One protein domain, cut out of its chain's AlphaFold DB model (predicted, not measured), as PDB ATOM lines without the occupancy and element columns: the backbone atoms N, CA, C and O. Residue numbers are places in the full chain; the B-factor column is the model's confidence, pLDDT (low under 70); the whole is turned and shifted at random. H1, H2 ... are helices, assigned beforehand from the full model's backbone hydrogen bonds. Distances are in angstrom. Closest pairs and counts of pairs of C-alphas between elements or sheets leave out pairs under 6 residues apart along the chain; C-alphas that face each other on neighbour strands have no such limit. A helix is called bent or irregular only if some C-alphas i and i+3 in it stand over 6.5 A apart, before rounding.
ATOM      1  N   ASP A   2     202.467 284.572 175.507       87.00
ATOM      2  CA  ASP A   2     203.705 284.328 176.247       87.00
ATOM      3  C   ASP A   2     204.964 284.801 175.516       87.00
ATOM      4  O   ASP A   2     205.764 285.522 176.101       87.00
ATOM      5  N   GLU A   3     205.121 284.452 174.236       87.06
ATOM      6  CA  GLU A   3     206.297 284.841 173.444       87.06
ATOM      7  C   GLU A   3     206.363 286.353 173.202       87.06
ATOM      8  O   GLU A   3     207.386 286.978 173.475       87.06
ATOM      9  N   ALA A   4     205.250 286.956 172.782       87.44
ATOM     10  CA  ALA A   4     205.140 288.400 172.588       87.44
ATOM     11  C   ALA A   4     205.366 289.177 173.899       87.44
ATOM     12  O   ALA A   4     206.094 290.164 173.936       87.44
ATOM     13  N   PHE A   5     204.835 288.681 175.019       89.25
ATOM     14  CA  PHE A   5     205.110 289.250 176.337       89.25
ATOM     15  C   PHE A   5     206.580 289.080 176.738       89.25
ATOM     16  O   PHE A   5     207.172 289.983 177.324       89.25
ATOM     17  N   ALA A   6     207.194 287.936 176.432       89.00
ATOM     18  CA  ALA A   6     208.611 287.709 176.687       89.00
ATOM     19  C   ALA A   6     209.500 288.644 175.853       89.00
ATOM     20  O   ALA A   6     210.553 289.052 176.345       89.00
ATOM     21  N   ALA A   7     209.084 289.007 174.635       88.81
ATOM     22  CA  ALA A   7     209.726 290.044 173.829       88.81
ATOM     23  C   ALA A   7     209.601 291.419 174.505       88.81
ATOM     24  O   ALA A   7     210.626 292.023 174.819       88.81
ATOM     25  N   LEU A   8     208.384 291.829 174.888       88.19
ATOM     26  CA  LEU A   8     208.147 293.074 175.632       88.19
ATOM     27  C   LEU A   8     208.982 293.144 176.915       88.19
ATOM     28  O   LEU A   8     209.589 294.170 177.208       88.19
ATOM     29  N   ARG A   9     209.072 292.048 177.673       87.69
ATOM     30  CA  ARG A   9     209.904 291.971 178.879       87.69
ATOM     31  C   ARG A   9     211.395 292.084 178.564       87.69
ATOM     32  O   ARG A   9     212.119 292.752 179.299       87.69
ATOM     33  N   ARG A  10     211.871 291.465 177.476       88.12
ATOM     34  CA  ARG A  10     213.265 291.593 177.010       88.12
ATOM     35  C   ARG A  10     213.614 293.041 176.675       88.12
ATOM     36  O   ARG A  10     214.707 293.493 177.000       88.12
ATOM     37  N   GLU A  11     212.665 293.763 176.094       87.62
ATOM     38  CA  GLU A  11     212.782 295.184 175.763       87.62
ATOM     39  C   GLU A  11     212.499 296.115 176.955       87.62
ATOM     40  O   GLU A  11     212.536 297.333 176.801       87.62
ATOM     41  N   LYS A  12     212.223 295.566 178.151       85.75
ATOM     42  CA  LYS A  12     211.784 296.310 179.351       85.75
ATOM     43  C   LYS A  12     210.538 297.173 179.111       85.75
ATOM     44  O   LYS A  12     210.322 298.185 179.772       85.75
ATOM     45  N   ASN A  13     209.703 296.736 178.176       88.38
ATOM     46  CA  ASN A  13     208.438 297.336 177.787       88.38
ATOM     47  C   ASN A  13     207.227 296.623 178.415       88.38
ATOM     48  O   ASN A  13     206.102 296.863 177.998       88.38
ATOM     49  N   ASN A  14     207.412 295.783 179.432       90.31
ATOM     50  CA  ASN A  14     206.338 295.103 180.171       90.31
ATOM     51  C   ASN A  14     205.733 295.957 181.302       90.31
ATOM     52  O   ASN A  14     205.236 295.424 182.292       90.31
ATOM     53  N   SER A  15     205.769 297.281 181.175       92.00
ATOM     54  CA  SER A  15     205.110 298.194 182.109       92.00
ATOM     55  C   SER A  15     203.594 298.186 181.914       92.00
ATOM     56  O   SER A  15     203.111 297.944 180.812       92.00
ATOM     57  N   VAL A  16     202.833 298.525 182.955       91.31
ATOM     58  CA  VAL A  16     201.361 298.604 182.912       91.31
ATOM     59  C   VAL A  16     200.879 299.463 181.745       91.31
ATOM     60  O   VAL A  16     199.986 299.050 181.018       91.31
ATOM     61  N   ASP A  17     201.501 300.622 181.533       90.88
ATOM     62  CA  ASP A  17     201.146 301.545 180.450       90.88
ATOM     63  C   ASP A  17     201.322 300.900 179.062       90.88
ATOM     64  O   ASP A  17     200.393 300.857 178.257       90.88
ATOM     65  N   ASN A  18     202.477 300.270 178.833       91.25
ATOM     66  CA  ASN A  18     202.777 299.570 177.588       91.25
ATOM     67  C   ASN A  18     201.900 298.333 177.375       91.25
ATOM     68  O   ASN A  18     201.485 298.073 176.250       91.25
ATOM     69  N   LEU A  19     201.584 297.580 178.430       91.06
ATOM     70  CA  LEU A  19     200.699 296.419 178.335       91.06
ATOM     71  C   LEU A  19     199.267 296.831 178.006       91.06
ATOM     72  O   LEU A  19     198.619 296.183 177.188       91.06
ATOM     73  N   ILE A  20     198.780 297.919 178.602       91.19
ATOM     74  CA  ILE A  20     197.480 298.501 178.259       91.19
ATOM     75  C   ILE A  20     197.489 298.966 176.803       91.19
ATOM     76  O   ILE A  20     196.574 298.631 176.056       91.19
ATOM     77  N   LYS A  21     198.539 299.674 176.371       90.19
ATOM     78  CA  LYS A  21     198.698 300.102 174.977       90.19
ATOM     79  C   LYS A  21     198.703 298.913 174.015       90.19
ATOM     80  O   LYS A  21     198.022 298.959 172.996       90.19
ATOM     81  N   TRP A  22     199.405 297.841 174.364       89.62
ATOM     82  CA  TRP A  22     199.417 296.599 173.597       89.62
ATOM     83  C   TRP A  22     198.025 295.965 173.523       89.62
ATOM     84  O   TRP A  22     197.572 295.624 172.440       89.62
ATOM     85  N   MET A  23     197.280 295.912 174.631       90.38
ATOM     86  CA  MET A  23     195.889 295.446 174.621       90.38
ATOM     87  C   MET A  23     194.966 296.303 173.740       90.38
ATOM     88  O   MET A  23     194.076 295.743 173.099       90.38
ATOM     89  N   LYS A  24     195.164 297.626 173.694       90.62
ATOM     90  CA  LYS A  24     194.403 298.531 172.812       90.62
ATOM     91  C   LYS A  24     194.728 298.274 171.344       90.62
ATOM     92  O   LYS A  24     193.817 298.056 170.553       90.62
ATOM     93  N   ASN A  25     196.015 298.244 170.997       89.19
ATOM     94  CA  ASN A  25     196.461 297.973 169.629       89.19
ATOM     95  C   ASN A  25     195.952 296.598 169.150       89.19
ATOM     96  O   ASN A  25     195.399 296.478 168.058       89.19
ATOM     97  N   SER A  26     195.987 295.594 170.034       88.19
ATOM     98  CA  SER A  26     195.538 294.233 169.731       88.19
ATOM     99  C   SER A  26     194.015 294.094 169.738       88.19
ATOM    100  O   SER A  26     193.504 292.988 169.565       88.19
ATOM    101  N   LYS A  27     193.271 295.188 169.954       86.81
ATOM    102  CA  LYS A  27     191.801 295.219 170.035       86.81
ATOM    103  C   LYS A  27     191.227 294.264 171.090       86.81
ATOM    104  O   LYS A  27     190.096 293.796 170.968       86.81
ATOM    105  N   VAL A  28     192.011 293.977 172.131       89.00
ATOM    106  CA  VAL A  28     191.563 293.235 173.321       89.00
ATOM    107  C   VAL A  28     190.676 294.116 174.184       89.00
ATOM    108  O   VAL A  28     189.675 293.653 174.729       89.00
ATOM    109  N   ILE A  29     191.053 295.386 174.308       90.06
ATOM    110  CA  ILE A  29     190.231 296.417 174.925       90.06
ATOM    111  C   ILE A  29     189.973 297.521 173.911       90.06
ATOM    112  O   ILE A  29     190.776 297.761 173.012       90.06
ATOM    113  N   ASP A  30     188.841 298.185 174.082       86.62
ATOM    114  CA  ASP A  30     188.437 299.295 173.236       86.62
ATOM    115  C   ASP A  30     189.363 300.515 173.421       86.62
ATOM    116  O   ASP A  30     189.997 300.685 174.467       86.62
ATOM    117  N   GLU A  31     189.424 301.409 172.430       85.75
ATOM    118  CA  GLU A  31     190.239 302.634 172.529       85.75
ATOM    119  C   GLU A  31     189.655 303.663 173.514       85.75
ATOM    120  O   GLU A  31     190.311 304.644 173.887       85.75
ATOM    121  N   SER A  32     188.434 303.391 173.973       88.56
ATOM    122  CA  SER A  32     187.694 304.133 174.982       88.56
ATOM    123  C   SER A  32     188.442 304.232 176.319       88.56
ATOM    124  O   SER A  32     188.959 303.247 176.851       88.56
ATOM    125  N   LYS A  33     188.409 305.421 176.939       87.25
ATOM    126  CA  LYS A  33     188.999 305.667 178.272       87.25
ATOM    127  C   LYS A  33     188.475 304.707 179.338       87.25
ATOM    128  O   LYS A  33     189.220 304.291 180.215       87.25
ATOM    129  N   GLU A  34     187.206 304.327 179.247       88.19
ATOM    130  CA  GLU A  34     186.584 303.426 180.213       88.19
ATOM    131  C   GLU A  34     187.213 302.021 180.187       88.19
ATOM    132  O   GLU A  34     187.461 301.428 181.237       88.19
ATOM    133  N   ALA A  35     187.535 301.510 178.995       87.75
ATOM    134  CA  ALA A  35     188.199 300.221 178.827       87.75
ATOM    135  C   ALA A  35     189.658 300.278 179.313       87.75
ATOM    136  O   ALA A  35     190.125 299.366 179.998       87.75
ATOM    137  N   GLU A  36     190.344 301.391 179.046       89.81
ATOM    138  CA  GLU A  36     191.685 301.674 179.560       89.81
ATOM    139  C   GLU A  36     191.717 301.719 181.095       89.81
ATOM    140  O   GLU A  36     192.553 301.069 181.726       89.81
ATOM    141  N   GLU A  37     190.777 302.429 181.722       90.25
ATOM    142  CA  GLU A  37     190.670 302.503 183.178       90.25
ATOM    143  C   GLU A  37     190.354 301.144 183.806       90.25
ATOM    144  O   GLU A  37     190.913 300.817 184.858       90.25
ATOM    145  N   LYS A  38     189.487 300.336 183.181       89.12
ATOM    146  CA  LYS A  38     189.204 298.964 183.629       89.12
ATOM    147  C   LYS A  38     190.450 298.094 183.557       89.12
ATOM    148  O   LYS A  38     190.836 297.519 184.573       89.12
ATOM    149  N   ALA A  39     191.135 298.076 182.414       89.44
ATOM    150  CA  ALA A  39     192.392 297.352 182.266       89.44
ATOM    151  C   ALA A  39     193.408 297.803 183.324       89.44
ATOM    152  O   ALA A  39     193.941 296.981 184.064       89.44
ATOM    153  N   ARG A  40     193.594 299.115 183.504       90.38
ATOM    154  CA  ARG A  40     194.500 299.680 184.513       90.38
ATOM    155  C   ARG A  40     194.120 299.309 185.941       90.38
ATOM    156  O   ARG A  40     195.008 299.079 186.762       90.38
ATOM    157  N   LYS A  41     192.825 299.217 186.258       90.50
ATOM    158  CA  LYS A  41     192.340 298.745 187.566       90.50
ATOM    159  C   LYS A  41     192.770 297.307 187.849       90.50
ATOM    160  O   LYS A  41     193.097 297.011 188.994       90.50
ATOM    161  N   LEU A  42     192.846 296.450 186.834       88.50
ATOM    162  CA  LEU A  42     193.314 295.068 186.987       88.50
ATOM    163  C   LEU A  42     194.809 294.986 187.323       88.50
ATOM    164  O   LEU A  42     195.231 294.042 187.987       88.50
ATOM    165  N   PHE A  43     195.587 296.005 186.948       88.44
ATOM    166  CA  PHE A  43     197.002 296.128 187.304       88.44
ATOM    167  C   PHE A  43     197.268 296.914 188.593       88.44
ATOM    168  O   PHE A  43     198.425 297.040 188.985       88.44
ATOM    169  N   LYS A  44     196.243 297.426 189.294       84.69
ATOM    170  CA  LYS A  44     196.445 298.169 190.557       84.69
ATOM    171  C   LYS A  44     197.101 297.339 191.661       84.69
ATOM    172  O   LYS A  44     197.709 297.908 192.557       84.69
ATOM    173  N   ASP A  45     196.961 296.019 191.594       80.69
ATOM    174  CA  ASP A  45     197.550 295.069 192.544       80.69
ATOM    175  C   ASP A  45     198.999 294.680 192.183       80.69
ATOM    176  O   ASP A  45     199.644 293.892 192.876       80.69
ATOM    177  N   VAL A  46     199.538 295.198 191.076       85.81
ATOM    178  CA  VAL A  46     200.926 294.932 190.697       85.81
ATOM    179  C   VAL A  46     201.857 295.806 191.530       85.81
ATOM    180  O   VAL A  46     201.725 297.026 191.556       85.81
ATOM    181  N   LYS A  47     202.824 295.163 192.193       80.06
ATOM    182  CA  LYS A  47     203.833 295.840 193.019       80.06
ATOM    183  C   LYS A  47     204.729 296.767 192.202       80.06
ATOM    184  O   LYS A  47     205.019 297.870 192.648       80.06
ATOM    185  N   ASP A  48     205.150 296.313 191.023       87.31
ATOM    186  CA  ASP A  48     205.988 297.085 190.114       87.31
ATOM    187  C   ASP A  48     205.243 297.378 188.809       87.31
ATOM    188  O   ASP A  48     205.041 296.517 187.956       87.31
ATOM    189  N   VAL A  49     204.793 298.622 188.659       87.62
ATOM    190  CA  VAL A  49     204.053 299.038 187.460       87.62
ATOM    191  C   VAL A  49     204.941 299.135 186.218       87.62
ATOM    192  O   VAL A  49     204.413 299.322 185.122       87.62
ATOM    193  N   LYS A  50     206.269 299.052 186.368       88.38
ATOM    194  CA  LYS A  50     207.224 299.097 185.258       88.38
ATOM    195  C   LYS A  50     207.679 297.704 184.829       88.38
ATOM    196  O   LYS A  50     207.949 297.530 183.645       88.38
ATOM    197  N   ASP A  51     207.682 296.740 185.745       89.19
ATOM    198  CA  ASP A  51     207.964 295.326 185.489       89.19
ATOM    199  C   ASP A  51     206.775 294.450 185.907       89.19
ATOM    200  O   ASP A  51     206.738 293.852 186.983       89.19
ATOM    201  N   VAL A  52     205.758 294.379 185.050       90.94
ATOM    202  CA  VAL A  52     204.622 293.494 185.307       90.94
ATOM    203  C   VAL A  52     205.043 292.053 185.036       90.94
ATOM    204  O   VAL A  52     205.655 291.743 184.010       90.94
ATOM    205  N   GLU A  53     204.676 291.147 185.937       90.00
ATOM    206  CA  GLU A  53     204.881 289.716 185.747       90.00
ATOM    207  C   GLU A  53     203.877 289.138 184.744       90.00
ATOM    208  O   GLU A  53     202.686 289.462 184.771       90.00
ATOM    209  N   LEU A  54     204.326 288.189 183.919       88.69
ATOM    210  CA  LEU A  54     203.469 287.498 182.948       88.69
ATOM    211  C   LEU A  54     202.219 286.899 183.605       88.69
ATOM    212  O   LEU A  54     201.131 286.973 183.043       88.69
ATOM    213  N   ASN A  55     202.354 286.339 184.811       89.75
ATOM    214  CA  ASN A  55     201.223 285.782 185.547       89.75
ATOM    215  C   ASN A  55     200.166 286.852 185.871       89.75
ATOM    216  O   ASN A  55     198.980 286.638 185.627       89.75
ATOM    217  N   LYS A  56     200.587 288.031 186.347       90.06
ATOM    218  CA  LYS A  56     199.680 289.155 186.631       90.06
ATOM    219  C   LYS A  56     199.008 289.664 185.359       90.06
ATOM    220  O   LYS A  56     197.807 289.917 185.362       90.06
ATOM    221  N   PHE A  57     199.753 289.738 184.260       90.25
ATOM    222  CA  PHE A  57     199.197 290.095 182.959       90.25
ATOM    223  C   PHE A  57     198.156 289.079 182.469       90.25
ATOM    224  O   PHE A  57     197.049 289.471 182.109       90.25
ATOM    225  N   LYS A  58     198.444 287.774 182.542       91.00
ATOM    226  CA  LYS A  58     197.475 286.717 182.212       91.00
ATOM    227  C   LYS A  58     196.216 286.790 183.070       91.00
ATOM    228  O   LYS A  58     195.119 286.625 182.540       91.00
ATOM    229  N   GLN A  59     196.349 287.073 184.366       90.94
ATOM    230  CA  GLN A  59     195.196 287.273 185.247       90.94
ATOM    231  C   GLN A  59     194.353 288.482 184.827       90.94
ATOM    232  O   GLN A  59     193.128 288.383 184.806       90.94
ATOM    233  N   ALA A  60     194.983 289.601 184.461       90.75
ATOM    234  CA  ALA A  60     194.271 290.774 183.961       90.75
ATOM    235  C   ALA A  60     193.533 290.471 182.648       90.75
ATOM    236  O   ALA A  60     192.344 290.749 182.537       90.75
ATOM    237  N   VAL A  61     194.197 289.826 181.687       90.75
ATOM    238  CA  VAL A  61     193.572 289.420 180.417       90.75
ATOM    239  C   VAL A  61     192.436 288.423 180.640       90.75
ATOM    240  O   VAL A  61     191.405 288.531 179.982       90.75
ATOM    241  N   SER A  62     192.577 287.503 181.597       91.38
ATOM    242  CA  SER A  62     191.511 286.556 181.943       91.38
ATOM    243  C   SER A  62     190.279 287.271 182.491       91.38
ATOM    244  O   SER A  62     189.183 287.062 181.982       91.38
ATOM    245  N   LYS A  63     190.468 288.201 183.436       90.56
ATOM    246  CA  LYS A  63     189.374 289.020 183.974       90.56
ATOM    247  C   LYS A  63     188.706 289.877 182.899       90.56
ATOM    248  O   LYS A  63     187.484 289.933 182.848       90.56
ATOM    249  N   LEU A  64     189.485 290.492 182.004       89.31
ATOM    250  CA  LEU A  64     188.934 291.243 180.868       89.31
ATOM    251  C   LEU A  64     188.112 290.351 179.940       89.31
ATOM    252  O   LEU A  64     187.089 290.798 179.426       89.31
ATOM    253  N   ALA A  65     188.564 289.120 179.692       90.00
ATOM    254  CA  ALA A  65     187.845 288.166 178.856       90.00
ATOM    255  C   ALA A  65     186.499 287.807 179.490       90.00
ATOM    256  O   ALA A  65     185.468 287.912 178.827       90.00
ATOM    257  N   GLU A  66     186.495 287.501 180.788       90.00
ATOM    258  CA  GLU A  66     185.274 287.240 181.553       90.00
ATOM    259  C   GLU A  66     184.307 288.436 181.519       90.00
ATOM    260  O   GLU A  66     183.124 288.260 181.222       90.00
ATOM    261  N   GLU A  67     184.800 289.660 181.740       87.12
ATOM    262  CA  GLU A  67     183.981 290.882 181.689       87.12
ATOM    263  C   GLU A  67     183.382 291.140 180.300       87.12
ATOM    264  O   GLU A  67     182.236 291.576 180.183       87.12
ATOM    265  N   GLN A  68     184.135 290.855 179.236       84.31
ATOM    266  CA  GLN A  68     183.705 291.065 177.851       84.31
ATOM    267  C   GLN A  68     182.967 289.860 177.250       84.31
ATOM    268  O   GLN A  68     182.655 289.872 176.058       84.31
ATOM    269  N   LYS A  69     182.683 288.819 178.050       87.81
ATOM    270  CA  LYS A  69     182.127 287.531 177.587       87.81
ATOM    271  C   LYS A  69     182.909 286.933 176.407       87.81
ATOM    272  O   LYS A  69     182.329 286.328 175.506       87.81
ATOM    273  N   LYS A  70     184.226 287.125 176.410       88.19
ATOM    274  CA  LYS A  70     185.184 286.582 175.442       88.19
ATOM    275  C   LYS A  70     186.004 285.475 176.093       88.19
ATOM    276  O   LYS A  70     186.042 285.351 177.315       88.19
ATOM    277  N   SER A  71     186.699 284.684 175.282       88.88
ATOM    278  CA  SER A  71     187.607 283.660 175.807       88.88
ATOM    279  C   SER A  71     189.025 284.198 175.980       88.88
ATOM    280  O   SER A  71     189.537 284.920 175.124       88.88
ATOM    281  N   VAL A  72     189.703 283.778 177.053       87.12
ATOM    282  CA  VAL A  72     191.121 284.108 177.290       87.12
ATOM    283  C   VAL A  72     191.987 283.676 176.110       87.12
ATOM    284  O   VAL A  72     192.932 284.373 175.757       87.12
ATOM    285  N   GLU A  73     191.645 282.563 175.458       88.50
ATOM    286  CA  GLU A  73     192.312 282.094 174.242       88.50
ATOM    287  C   GLU A  73     192.190 283.077 173.075       88.50
ATOM    288  O   GLU A  73     193.175 283.303 172.375       88.50
ATOM    289  N   GLU A  74     191.027 283.704 172.873       88.69
ATOM    290  CA  GLU A  74     190.849 284.700 171.811       88.69
ATOM    291  C   GLU A  74     191.721 285.929 172.061       88.69
ATOM    292  O   GLU A  74     192.450 286.362 171.170       88.69
ATOM    293  N   PHE A  75     191.720 286.449 173.287       89.56
ATOM    294  CA  PHE A  75     192.585 287.572 173.655       89.56
ATOM    295  C   PHE A  75     194.063 287.204 173.612       89.56
ATOM    296  O   PHE A  75     194.879 287.978 173.118       89.56
ATOM    297  N   SER A  76     194.411 285.994 174.042       88.12
ATOM    298  CA  SER A  76     195.773 285.478 173.934       88.12
ATOM    299  C   SER A  76     196.220 285.418 172.477       88.12
ATOM    300  O   SER A  76     197.351 285.796 172.179       88.12
ATOM    301  N   ARG A  77     195.348 284.989 171.556       87.88
ATOM    302  CA  ARG A  77     195.627 285.004 170.114       87.88
ATOM    303  C   ARG A  77     195.812 286.424 169.596       87.88
ATOM    304  O   ARG A  77     196.834 286.671 168.974       87.88
ATOM    305  N   MET A  78     194.907 287.353 169.904       87.19
ATOM    306  CA  MET A  78     195.018 288.757 169.472       87.19
ATOM    307  C   MET A  78     196.343 289.392 169.903       87.19
ATOM    308  O   MET A  78     197.066 289.938 169.079       87.19
ATOM    309  N   LEU A  79     196.715 289.209 171.170       87.19
ATOM    310  CA  LEU A  79     197.991 289.684 171.706       87.19
ATOM    311  C   LEU A  79     199.185 288.999 171.029       87.19
ATOM    312  O   LEU A  79     200.214 289.617 170.805       87.19
ATOM    313  N   SER A  80     199.067 287.718 170.672       83.62
ATOM    314  CA  SER A  80     200.135 287.012 169.942       83.62
ATOM    315  C   SER A  80     200.370 287.571 168.543       83.62
ATOM    316  O   SER A  80     201.506 287.547 168.088       83.62
ATOM    317  N   ILE A  81     199.309 288.019 167.867       72.75
ATOM    318  CA  ILE A  81     199.360 288.446 166.464       72.75
ATOM    319  C   ILE A  81     200.102 289.776 166.323       72.75
ATOM    320  O   ILE A  81     200.878 289.930 165.392       72.75
ATOM    321  N   GLU A  82     199.926 290.707 167.258       63.72
ATOM    322  CA  GLU A  82     200.653 291.984 167.244       63.72
ATOM    323  C   GLU A  82     202.095 291.912 167.765       63.72
ATOM    324  O   GLU A  82     202.799 292.917 167.782       63.72
ATOM    325  N   GLY A  83     202.541 290.741 168.222       50.59
ATOM    326  CA  GLY A  83     203.933 290.513 168.617       50.59
ATOM    327  C   GLY A  83     204.858 290.089 167.471       50.59
ATOM    328  O   GLY A  83     205.978 289.667 167.767       50.59
TER     329      GLY A  83
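AT A GLANCE: This is residues 2 to 83 of the 84 residues of an uncharacterized protein of Operophtera brumata (winter moth) (UniProt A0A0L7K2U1). The domain is a rounded cluster of five crossed helices. The longest, H4, runs along one side, with H3 and H5 packed on it on different sides at steep tilts; H2 packs on H3 and lies across from H4, and H1 lies at the end of the cluster where H4 begins, making a corner with the last residues of H5. The 82 printed residues hold five named helices, H1, H2, H3, H4 and H5 in that order along the chain, and no named strand, and the class is all helix. The whole is compact, with a radius of gyration of the C-alphas of 11.3 A and spans of 31 by 25 by 20 A along its three main axes.

IN THESE COORDINATES: The longest helix, H4, covers residues 54 to 67, Leu 54 to Glu 67, and measures 19.8 A from first to last C-alpha, from (203.469, 287.498, 182.948) to (183.981, 290.882, 181.689). H5, residues 72 to 81, is 14.3 A long and ends at C-alpha 81 at (199.360, 288.446, 166.464). H3, residues 33 to 42, is 14.4 A long. H2, residues 16 to 25, is 14.2 A long. H1, residues 2 to 10, is 12.0 A long and begins at C-alpha 2 at (203.705, 284.328, 176.247). None of the five helices is bent or irregular.

HOW THE PARTS SIT: H4 touches H5 with residues 61 to 66 alone; the closest C-alphas are those of Ser 62 and Val 72, 5.3 A apart. These two helices run opposite ways at a steep tilt of 60 degrees. H4 touches H3 with residues 60 to 64 alone; the closest C-alphas are those of Leu 42 and Ala 60, 5.3 A apart. Their lines stand at a steep tilt of 51 degrees, opposite ways. H3 and H5 are apart. H2 touches H3, with the C-alphas of Ile 20 and Ala 39 the closest at 6.6 A, at a steep tilt of 47 degrees, opposite ways. H2 and H4 are close but not clearly touching, with the C-alphas of Leu 19 and Phe 57 the closest at 8.0 A. H2 and H5 are also close but not clearly touching, with the C-alphas of Met 23 and Leu 79 the closest at 6.8 A, and are about perpendicular at 85 degrees. H1 and H5 touch only at their ends, where the closest C-alphas, those of Ala 4 and Ser 80, are 5.8 A apart; their lines stand at a steep tilt of 54 degrees, the same way. H1 and H4 are close but not clearly touching; the closest C-alphas, those of Phe 5 and Leu 54, are 7.0 A apart. H1 and H2 are near each other, with 5 pairs of C-alphas within 10 A. H1 and H3 are apart. In H1, H2, H3, H4 and H5 every O i to N i+4 pair is within hydrogen-bond range.

THE WHOLE: The two C-alphas farthest apart in the domain are those of Glu 11 and Lys 69, at 31.6 A. The C-alphas of Asp 2 and Gly 83, the first and last printed residues, are 9.8 A apart. The printed part runs from residue 2 to residue 83 and has no cut. The link from H3 to H4, 11 residues, is long. The link from H2 to H3, 7 residues, is short, and those from H1 to H2 and from H4 to H5 are tight. The mean pLDDT of the printed part is 87.6, and the model's confidence is under 70 at residues 82 to 83.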